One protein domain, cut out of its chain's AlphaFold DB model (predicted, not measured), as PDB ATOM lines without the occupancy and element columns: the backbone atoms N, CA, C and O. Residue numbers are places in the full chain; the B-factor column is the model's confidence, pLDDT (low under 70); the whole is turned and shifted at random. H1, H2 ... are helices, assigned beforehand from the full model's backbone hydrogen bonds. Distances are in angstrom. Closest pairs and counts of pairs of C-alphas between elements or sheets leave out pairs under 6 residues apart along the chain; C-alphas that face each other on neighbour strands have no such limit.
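Overview. This is residues 2 to 73 of the 73 residues of an uncharacterized protein of marine metagenome (UniProt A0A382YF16). Three helices make an open, three-sided frame: long H1 is one side, H2 stands across from H1's last part, and H3 folds back from H2's other end, leaving the space between H1 and H3 empty. Residues 2 to 22 of H1 and 65 to 73, at the end of H3 and beyond, stick out. The printed part has 72 residues, 61 of them in three named helices, in the order H1, H2, H3 along the chain, with no named strand; the class is all helix. The whole is only just loose, close to extended, with a radius of gyration of the C-alphas of 16.5 A, and flat, spanning 44 by 34 by 17 A.

Arrangement. H1, residues 2 to 33, touches H2, residues 42 to 55, with residues 23 to 31 alone, about perpendicular at 86 degrees; the closest C-alphas, of Val 27 and Val 42, are 6.0 A apart. H2 touches H3, residues 57 to 71, with residues 52 to 54 alone, opposite ways at a steep tilt of 56 degrees; the closest C-alphas, of Ile 53 and Gly 60, are 4.4 A apart. H1 and H3 are apart. In H1, H2 and H3 every O i to N i+4 pair is within hydrogen-bond range.

Along the chain. H1 measures 46.3 A from C-alpha 2 at (-23.578, -38.452, -27.570) to C-alpha 33. H2 measures 20.0 A and H3 21.5 A, ending at C-alpha 71 at (-24.977, -31.055, -5.370).

Size, cuts and confidence. The C-alphas of Lys 2 and Tyr 33 are the two farthest apart, 46.3 A. The printed part has no cut; the link H1 to H2 is short and H2 to H3 tight. Residues 39 and 73 have pLDDT under 70.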
ATOM      1  N   LYS A   2     -23.637 -39.702 -28.365       77.50
ATOM      2  CA  LYS A   2     -23.578 -38.452 -27.570       77.50
ATOM      3  C   LYS A   2     -24.719 -37.458 -27.869       77.50
ATOM      4  O   LYS A   2     -25.278 -36.924 -26.923       77.50
ATOM      5  N   GLU A   3     -25.111 -37.292 -29.137       87.25
ATOM      6  CA  GLU A   3     -26.257 -36.437 -29.516       87.25
ATOM      7  C   GLU A   3     -27.602 -36.926 -28.965       87.25
ATOM      8  O   GLU A   3     -28.392 -36.138 -28.459       87.25
ATOM      9  N   LEU A   4     -27.867 -38.235 -29.004       88.69
ATOM     10  CA  LEU A   4     -29.111 -38.791 -28.458       88.69
ATOM     11  C   LEU A   4     -29.206 -38.553 -26.944       88.69
ATOM     12  O   LEU A   4     -30.264 -38.188 -26.439       88.69
ATOM     13  N   PHE A   5     -28.084 -38.698 -26.228       92.00
ATOM     14  CA  PHE A   5     -28.009 -38.382 -24.802       92.00
ATOM     15  C   PHE A   5     -28.207 -36.889 -24.516       92.00
ATOM     16  O   PHE A   5     -28.886 -36.557 -23.546       92.00
ATOM     17  N   SER A   6     -27.651 -35.985 -25.332       91.44
ATOM     18  CA  SER A   6     -27.847 -34.544 -25.129       91.44
ATOM     19  C   SER A   6     -29.287 -34.119 -25.386       91.44
ATOM     20  O   SER A   6     -29.839 -33.374 -24.582       91.44
ATOM     21  N   THR A   7     -29.923 -34.633 -26.440       92.38
ATOM     22  CA  THR A   7     -31.326 -34.326 -26.749       92.38
ATOM     23  C   THR A   7     -32.260 -34.848 -25.663       92.38
ATOM     24  O   THR A   7     -33.132 -34.120 -25.199       92.38
ATOM     25  N   PHE A   8     -32.039 -36.077 -25.186       94.31
ATOM     26  CA  PHE A   8     -32.817 -36.635 -24.080       94.31
ATOM     27  C   PHE A   8     -32.637 -35.839 -22.780       94.31
ATOM     28  O   PHE A   8     -33.615 -35.536 -22.101       94.31
ATOM     29  N   LYS A   9     -31.397 -35.450 -22.450       93.19
ATOM     30  CA  LYS A   9     -31.116 -34.607 -21.282       93.19
ATOM     31  C   LYS A   9     -31.785 -33.235 -21.393       93.19
ATOM     32  O   LYS A   9     -32.299 -32.756 -20.391       93.19
ATOM     33  N   SER A  10     -31.791 -32.629 -22.582       94.31
ATOM     34  CA  SER A  10     -32.481 -31.357 -22.832       94.31
ATOM     35  C   SER A  10     -33.982 -31.493 -22.605       94.31
ATOM     36  O   SER A  10     -34.547 -30.745 -21.823       94.31
ATOM     37  N   TRP A  11     -34.611 -32.512 -23.193       95.06
ATOM     38  CA  TRP A  11     -36.041 -32.761 -23.012       95.06
ATOM     39  C   TRP A  11     -36.420 -33.000 -21.541       95.06
ATOM     40  O   TRP A  11     -37.417 -32.468 -21.057       95.06
ATOM     41  N   LEU A  12     -35.599 -33.754 -20.798       95.12
ATOM     42  CA  LEU A  12     -35.783 -33.923 -19.355       95.12
ATOM     43  C   LEU A  12     -35.620 -32.611 -18.583       95.12
ATOM     44  O   LEU A  12     -36.352 -32.389 -17.620       95.12
ATOM     45  N   ALA A  13     -34.672 -31.761 -18.979       94.75
ATOM     46  CA  ALA A  13     -34.493 -30.452 -18.368       94.75
ATOM     47  C   ALA A  13     -35.736 -29.578 -18.588       94.75
ATOM     48  O   ALA A  13     -36.248 -29.033 -17.617       94.75
ATOM     49  N   ASP A  14     -36.279 -29.547 -19.806       95.88
ATOM     50  CA  ASP A  14     -37.475 -28.767 -20.140       95.88
ATOM     51  C   ASP A  14     -38.705 -29.239 -19.344       95.88
ATOM     52  O   ASP A  14     -39.455 -28.434 -18.792       95.88
ATOM     53  N   ILE A  15     -38.897 -30.558 -19.206       95.44
ATOM     54  CA  ILE A  15     -39.976 -31.112 -18.371       95.44
ATOM     55  C   ILE A  15     -39.772 -30.758 -16.901       95.44
ATOM     56  O   ILE A  15     -40.725 -30.383 -16.218       95.44
ATOM     57  N   THR A  16     -38.543 -30.894 -16.403       94.69
ATOM     58  CA  THR A  16     -38.219 -30.564 -15.012       94.69
ATOM     59  C   THR A  16     -38.496 -29.091 -14.741       94.69
ATOM     60  O   THR A  16     -39.051 -28.763 -13.696       94.69
ATOM     61  N   ASP A  17     -38.180 -28.217 -15.695       95.50
ATOM     62  CA  ASP A  17     -38.432 -26.788 -15.590       95.50
ATOM     63  C   ASP A  17     -39.935 -26.497 -15.493       95.50
ATOM     64  O   ASP A  17     -40.382 -25.830 -14.560       95.50
ATOM     65  N   ILE A  18     -40.758 -27.099 -16.358       94.94
ATOM     66  CA  ILE A  18     -42.226 -26.980 -16.280       94.94
ATOM     67  C   ILE A  18     -42.753 -27.470 -14.922       94.94
ATOM     68  O   ILE A  18     -43.582 -26.807 -14.293       94.94
ATOM     69  N   MET A  19     -42.252 -28.608 -14.436       91.38
ATOM     70  CA  MET A  19     -42.642 -29.148 -13.131       91.38
ATOM     71  C   MET A  19     -42.231 -28.222 -11.983       91.38
ATOM     72  O   MET A  19     -43.002 -28.060 -11.039       91.38
ATOM     73  N   MET A  20     -41.071 -27.561 -12.065       93.00
ATOM     74  CA  MET A  20     -40.646 -26.575 -11.067       93.00
ATOM     75  C   MET A  20     -41.572 -25.361 -11.022       93.00
ATOM     76  O   MET A  20     -41.963 -24.940  -9.933       93.00
ATOM     77  N   HIS A  21     -41.989 -24.837 -12.176       93.06
ATOM     78  CA  HIS A  21     -42.971 -23.751 -12.229       93.06
ATOM     79  C   HIS A  21     -44.305 -24.173 -11.598       93.06
ATOM     80  O   HIS A  21     -44.917 -23.416 -10.842       93.06
ATOM     81  N   MET A  22     -44.737 -25.410 -11.850       90.06
ATOM     82  CA  MET A  22     -45.967 -25.953 -11.279       90.06
ATOM     83  C   MET A  22     -45.863 -26.157  -9.756       90.06
ATOM     84  O   MET A  22     -46.796 -25.823  -9.024       90.06
ATOM     85  N   LEU A  23     -44.715 -26.633  -9.259       91.19
ATOM     86  CA  LEU A  23     -44.424 -26.742  -7.825       91.19
ATOM     87  C   LEU A  23     -44.410 -25.371  -7.144       91.19
ATOM     88  O   LEU A  23     -44.974 -25.235  -6.060       91.19
ATOM     89  N   ALA A  24     -43.818 -24.355  -7.775       91.12
ATOM     90  CA  ALA A  24     -43.790 -22.995  -7.243       91.12
ATOM     91  C   ALA A  24     -45.207 -22.435  -7.048       91.12
ATOM     92  O   ALA A  24     -45.516 -21.890  -5.988       91.12
ATOM     93  N   LEU A  25     -46.098 -22.638  -8.026       91.19
ATOM     94  CA  LEU A  25     -47.516 -22.294  -7.886       91.19
ATOM     95  C   LEU A  25     -48.181 -23.084  -6.750       91.19
ATOM     96  O   LEU A  25     -48.907 -22.499  -5.949       91.19
ATOM     97  N   GLY A  26     -47.896 -24.385  -6.643       90.31
ATOM     98  CA  GLY A  26     -48.391 -25.234  -5.559       90.31
ATOM     99  C   GLY A  26     -48.016 -24.705  -4.172       90.31
ATOM    100  O   GLY A  26     -48.882 -24.605  -3.306       90.31
ATOM    101  N   VAL A  27     -46.762 -24.284  -3.988       92.38
ATOM    102  CA  VAL A  27     -46.280 -23.680  -2.737       92.38
ATOM    103  C   VAL A  27     -47.009 -22.372  -2.434       92.38
ATOM    104  O   VAL A  27     -47.498 -22.199  -1.321       92.38
ATOM    105  N   VAL A  28     -47.120 -21.459  -3.405       92.12
ATOM    106  CA  VAL A  28     -47.796 -20.161  -3.204       92.12
ATOM    107  C   VAL A  28     -49.249 -20.359  -2.772       92.12
ATOM    108  O   VAL A  28     -49.719 -19.715  -1.837       92.12
ATOM    109  N   VAL A  29     -49.952 -21.275  -3.431       91.19
ATOM    110  CA  VAL A  29     -51.353 -21.578  -3.139       91.19
ATOM    111  C   VAL A  29     -51.505 -22.241  -1.770       91.19
ATOM    112  O   VAL A  29     -52.355 -21.832  -0.982       91.19
ATOM    113  N   GLU A  30     -50.675 -23.232  -1.451       92.25
ATOM    114  CA  GLU A  30     -50.720 -23.913  -0.155       92.25
ATOM    115  C   GLU A  30     -50.429 -22.960   1.007       92.25
ATOM    116  O   GLU A  30     -51.111 -23.026   2.028       92.25
ATOM    117  N   VAL A  31     -49.489 -22.025   0.838       91.88
ATOM    118  CA  VAL A  31     -49.204 -20.975   1.828       91.88
ATOM    119  C   VAL A  31     -50.376 -20.001   1.963       91.88
ATOM    120  O   VAL A  31     -50.736 -19.639   3.081       91.88
ATOM    121  N   ALA A  32     -51.000 -19.591   0.855       91.56
ATOM    122  CA  ALA A  32     -52.115 -18.644   0.876       91.56
ATOM    123  C   ALA A  32     -53.381 -19.218   1.535       91.56
ATOM    124  O   ALA A  32     -54.073 -18.512   2.267       91.56
ATOM    125  N   TYR A  33     -53.691 -20.491   1.279       89.44
ATOM    126  CA  TYR A  33     -54.915 -21.143   1.762       89.44
ATOM    127  C   TYR A  33     -54.699 -22.045   2.985       89.44
ATOM    128  O   TYR A  33     -55.668 -22.579   3.528       89.44
ATOM    129  N   GLY A  34     -53.450 -22.245   3.412       85.06
ATOM    130  CA  GLY A  34     -53.076 -23.076   4.561       85.06
ATOM    131  C   GLY A  34     -53.272 -24.583   4.360       85.06
ATOM    132  O   GLY A  34     -53.221 -25.337   5.330       85.06
ATOM    133  N   LYS A  35     -53.540 -25.041   3.133       85.88
ATOM    134  CA  LYS A  35     -53.718 -26.463   2.807       85.88
ATOM    135  C   LYS A  35     -53.291 -26.767   1.377       85.88
ATOM    136  O   LYS A  35     -53.511 -25.958   0.476       85.88
ATOM    137  N   GLY A  36     -52.736 -27.959   1.169       83.69
ATOM    138  CA  GLY A  36     -52.407 -28.458  -0.164       83.69
ATOM    139  C   GLY A  36     -53.656 -28.643  -1.032       83.69
ATOM    140  O   GLY A  36     -54.732 -29.003  -0.543       83.69
ATOM    141  N   ILE A  37     -53.507 -28.418  -2.336       76.31
ATOM    142  CA  ILE A  37     -54.527 -28.737  -3.343       76.31
ATOM    143  C   ILE A  37     -54.183 -30.098  -3.968       76.31
ATOM    144  O   ILE A  37     -53.023 -30.491  -3.998       76.31
ATOM    145  N   PHE A  38     -55.190 -30.850  -4.428       75.69
ATOM    146  CA  PHE A  38     -55.037 -32.201  -5.002       75.69
ATOM    147  C   PHE A  38     -54.544 -33.285  -4.025       75.69
ATOM    148  O   PHE A  38     -54.039 -34.319  -4.450       75.69
ATOM    149  N   GLY A  39     -54.714 -33.087  -2.712       68.69
ATOM    150  CA  GLY A  39     -54.384 -34.106  -1.705       68.69
ATOM    151  C   GLY A  39     -52.885 -34.315  -1.467       68.69
ATOM    152  O   GLY A  39     -52.521 -35.187  -0.684       68.69
ATOM    153  N   ALA A  40     -52.023 -33.506  -2.089       72.56
ATOM    154  CA  ALA A  40     -50.580 -33.525  -1.888       72.56
ATOM    155  C   ALA A  40     -50.083 -32.102  -1.588       72.56
ATOM    156  O   ALA A  40     -50.047 -31.248  -2.471       72.56
ATOM    157  N   GLY A  41     -49.724 -31.841  -0.328       89.12
ATOM    158  CA  GLY A  41     -49.128 -30.572   0.093       89.12
ATOM    159  C   GLY A  41     -47.626 -30.559  -0.171       89.12
ATOM    160  O   GLY A  41     -46.891 -31.361   0.402       89.12
ATOM    161  N   VAL A  42     -47.158 -29.660  -1.034       90.94
ATOM    162  CA  VAL A  42     -45.734 -29.475  -1.334       90.94
ATOM    163  C   VAL A  42     -44.994 -28.994  -0.088       90.94
ATOM    164  O   VAL A  42     -43.958 -29.556   0.269       90.94
ATOM    165  N   VAL A  43     -45.543 -27.999   0.614       92.12
ATOM    166  CA  VAL A  43     -44.935 -27.453   1.836       92.12
ATOM    167  C   VAL A  43     -44.949 -28.498   2.945       92.12
ATOM    168  O   VAL A  43     -43.936 -28.685   3.623       92.12
ATOM    169  N   GLY A  44     -46.057 -29.228   3.094       91.88
ATOM    170  CA  GLY A  44     -46.150 -30.348   4.032       91.88
ATOM    171  C   GLY A  44     -45.098 -31.431   3.773       91.88
ATOM    172  O   GLY A  44     -44.395 -31.837   4.697       91.88
ATOM    173  N   ASN A  45     -44.924 -31.842   2.514       91.88
ATOM    174  CA  ASN A  45     -43.941 -32.857   2.129       91.88
ATOM    175  C   ASN A  45     -42.500 -32.412   2.419       91.88
ATOM    176  O   ASN A  45     -41.711 -33.190   2.958       91.88
ATOM    177  N   ILE A  46     -42.158 -31.156   2.104       91.62
ATOM    178  CA  ILE A  46     -40.835 -30.592   2.410       91.62
ATOM    179  C   ILE A  46     -40.621 -30.540   3.924       91.62
ATOM    180  O   ILE A  46     -39.582 -30.972   4.414       91.62
ATOM    181  N   THR A  47     -41.612 -30.059   4.674       92.38
ATOM    182  CA  THR A  47     -41.531 -29.951   6.138       92.38
ATOM    183  C   THR A  47     -41.338 -31.321   6.788       92.38
ATOM    184  O   THR A  47     -40.491 -31.468   7.663       92.38
ATOM    185  N   ALA A  48     -42.051 -32.350   6.321       93.94
ATOM    186  CA  ALA A  48     -41.887 -33.721   6.801       93.94
ATOM    187  C   ALA A  48     -40.471 -34.266   6.544       93.94
ATOM    188  O   ALA A  48     -39.891 -34.918   7.410       93.94
ATOM    189  N   LEU A  49     -39.890 -33.962   5.379       92.12
ATOM    190  CA  LEU A  49     -38.518 -34.347   5.058       92.12
ATOM    191  C   LEU A  49     -37.488 -33.600   5.919       92.12
ATOM    192  O   LEU A  49     -36.524 -34.203   6.378       92.12
ATOM    193  N   VAL A  50     -37.686 -32.307   6.182       92.50
ATOM    194  CA  VAL A  50     -36.799 -31.556   7.087       92.50
ATOM    195  C   VAL A  50     -36.882 -32.112   8.508       92.50
ATOM    196  O   VAL A  50     -35.850 -32.316   9.147       92.50
ATOM    197  N   ASN A  51     -38.090 -32.414   8.983       95.56
ATOM    198  CA  ASN A  51     -38.295 -32.988  10.308       95.56
ATOM    199  C   ASN A  51     -37.632 -34.363  10.436       95.56
ATOM    200  O   ASN A  51     -36.942 -34.591  11.424       95.56
ATOM    201  N   SER A  52     -37.738 -35.237   9.429       94.75
ATOM    202  CA  SER A  52     -37.098 -36.561   9.480       94.75
ATOM    203  C   SER A  52     -35.570 -36.475   9.571       94.75
ATOM    204  O   SER A  52     -34.930 -37.270  10.267       94.75
ATOM    205  N   ILE A  53     -34.970 -35.466   8.933       93.94
ATOM    206  CA  ILE A  53     -33.537 -35.188   9.064       93.94
ATOM    207  C   ILE A  53     -33.218 -34.647  10.465       93.94
ATOM    208  O   ILE A  53     -32.250 -35.091  11.081       93.94
ATOM    209  N   GLY A  54     -34.027 -33.725  10.992       91.94
ATOM    210  CA  GLY A  54     -33.850 -33.164  12.336       91.94
ATOM    211  C   GLY A  54     -33.975 -34.207  13.453       91.94
ATOM    212  O   GLY A  54     -33.137 -34.255  14.352       91.94
ATOM    213  N   GLU A  55     -34.971 -35.090  13.364       96.06
ATOM    214  CA  GLU A  55     -35.207 -36.200  14.297       96.06
ATOM    215  C   GLU A  55     -34.066 -37.226  14.286       96.06
ATOM    216  O   GLU A  55     -33.750 -37.826  15.313       96.06
ATOM    217  N   SER A  56     -33.382 -37.374  13.148       94.56
ATOM    218  CA  SER A  56     -32.196 -38.230  13.010       94.56
ATOM    219  C   SER A  56     -30.936 -37.650  13.681       94.56
ATOM    220  O   SER A  56     -29.882 -38.297  13.690       94.56
ATOM    221  N   GLY A  57     -30.998 -36.428  14.226       92.44
ATOM    222  CA  GLY A  57     -29.916 -35.793  14.979       92.44
ATOM    223  C   GLY A  57     -28.605 -35.693  14.191       92.44
ATOM    224  O   GLY A  57     -28.564 -35.187  13.069       92.44
ATOM    225  N   PHE A  58     -27.506 -36.194  14.769       94.56
ATOM    226  CA  PHE A  58     -26.182 -36.140  14.136       94.56
ATOM    227  C   PHE A  58     -26.132 -36.880  12.790       94.56
ATOM    228  O   PHE A  58     -25.537 -36.379  11.837       94.56
ATOM    229  N   ALA A  59     -26.790 -38.038  12.680       95.38
ATOM    230  CA  ALA A  59     -26.831 -38.791  11.428       95.38
ATOM    231  C   ALA A  59     -27.552 -38.005  10.321       95.38
ATOM    232  O   ALA A  59     -27.106 -38.005   9.173       95.38
ATOM    233  N   GLY A  60     -28.610 -37.271  10.680       95.31
ATOM    234  CA  GLY A  60     -29.315 -36.378   9.764       95.31
ATOM    235  C   GLY A  60     -28.424 -35.255   9.232       95.31
ATOM    236  O   GLY A  60     -28.380 -35.016   8.026       95.31
ATOM    237  N   LEU A  61     -27.641 -34.615  10.106       94.88
ATOM    238  CA  LEU A  61     -26.683 -33.581   9.701       94.88
ATOM    239  C   LEU A  61     -25.617 -34.125   8.743       94.88
ATOM    240  O   LEU A  61     -25.320 -33.487   7.733       94.88
ATOM    241  N   VAL A  62     -25.072 -35.313   9.019       95.81
ATOM    242  CA  VAL A  62     -24.101 -35.967   8.128       95.81
ATOM    243  C   VAL A  62     -24.726 -36.257   6.763       95.81
ATOM    244  O   VAL A  62     -24.120 -35.940   5.740       95.81
ATOM    245  N   ALA A  63     -25.948 -36.795   6.727       94.94
ATOM    246  CA  ALA A  63     -26.664 -37.039   5.477       94.94
ATOM    247  C   ALA A  63     -26.865 -35.742   4.672       94.94
ATOM    248  O   ALA A  63     -26.599 -35.713   3.470       94.94
ATOM    249  N   LEU A  64     -27.254 -34.651   5.337       93.94
ATOM    250  CA  LEU A  64     -27.468 -33.353   4.698       93.94
ATOM    251  C   LEU A  64     -26.155 -32.781   4.131       93.94
ATOM    252  O   LEU A  64     -26.130 -32.321   2.989       93.94
ATOM    253  N   LEU A  65     -25.039 -32.890   4.864       94.50
ATOM    254  CA  LEU A  65     -23.709 -32.491   4.384       94.50
ATOM    255  C   LEU A  65     -23.265 -33.286   3.150       94.50
ATOM    256  O   LEU A  65     -22.717 -32.702   2.215       94.50
ATOM    257  N   VAL A  66     -23.518 -34.597   3.123       94.94
ATOM    258  CA  VAL A  66     -23.205 -35.446   1.963       94.94
ATOM    259  C   VAL A  66     -24.029 -35.024   0.747       94.94
ATOM    260  O   VAL A  66     -23.464 -34.834  -0.328       94.94
ATOM    261  N   ILE A  67     -25.338 -34.816   0.910       93.50
ATOM    262  CA  ILE A  67     -26.228 -34.389  -0.183       93.50
ATOM    263  C   ILE A  67     -25.792 -33.030  -0.744       93.50
ATOM    264  O   ILE A  67     -25.635 -32.882  -1.956       93.50
ATOM    265  N   VAL A  68     -25.537 -32.044   0.123       94.12
ATOM    266  CA  VAL A  68     -25.064 -30.713  -0.297       94.12
ATOM    267  C   VAL A  68     -23.689 -30.796  -0.962       94.12
ATOM    268  O   VAL A  68     -23.441 -30.103  -1.950       94.12
ATOM    269  N   GLY A  69     -22.803 -31.660  -0.461       95.38
ATOM    270  CA  GLY A  69     -21.494 -31.918  -1.059       95.38
ATOM    271  C   GLY A  69     -21.582 -32.514  -2.465       95.38
ATOM    272  O   GLY A  69     -20.798 -32.132  -3.330       95.38
ATOM    273  N   LEU A  70     -22.553 -33.399  -2.713       94.62
ATOM    274  CA  LEU A  70     -22.819 -33.956  -4.042       94.62
ATOM    275  C   LEU A  70     -23.417 -32.918  -4.996       94.62
ATOM    276  O   LEU A  70     -23.025 -32.881  -6.155       94.62
ATOM    277  N   TYR A  71     -24.329 -32.064  -4.524       90.94
ATOM    278  CA  TYR A  71     -24.977 -31.055  -5.370       90.94
ATOM    279  C   TYR A  71     -24.036 -29.921  -5.804       90.94
ATOM    280  O   TYR A  71     -24.227 -29.307  -6.850       90.94
ATOM    281  N   ARG A  72     -23.010 -29.622  -5.002       89.75
ATOM    282  CA  ARG A  72     -22.006 -28.588  -5.306       89.75
ATOM    283  C   ARG A  72     -20.919 -29.037  -6.294       89.75
ATOM    284  O   ARG A  72     -20.021 -28.242  -6.568       89.75
ATOM    285  N   LYS A  73     -20.961 -30.280  -6.777       56.41
ATOM    286  CA  LYS A  73     -19.950 -30.888  -7.648       56.41
ATOM    287  C   LYS A  73     -20.507 -31.135  -9.045       56.41
ATOM    288  O   LYS A  73     -19.730 -30.934 -10.003       56.41
TER     289      LYS A  73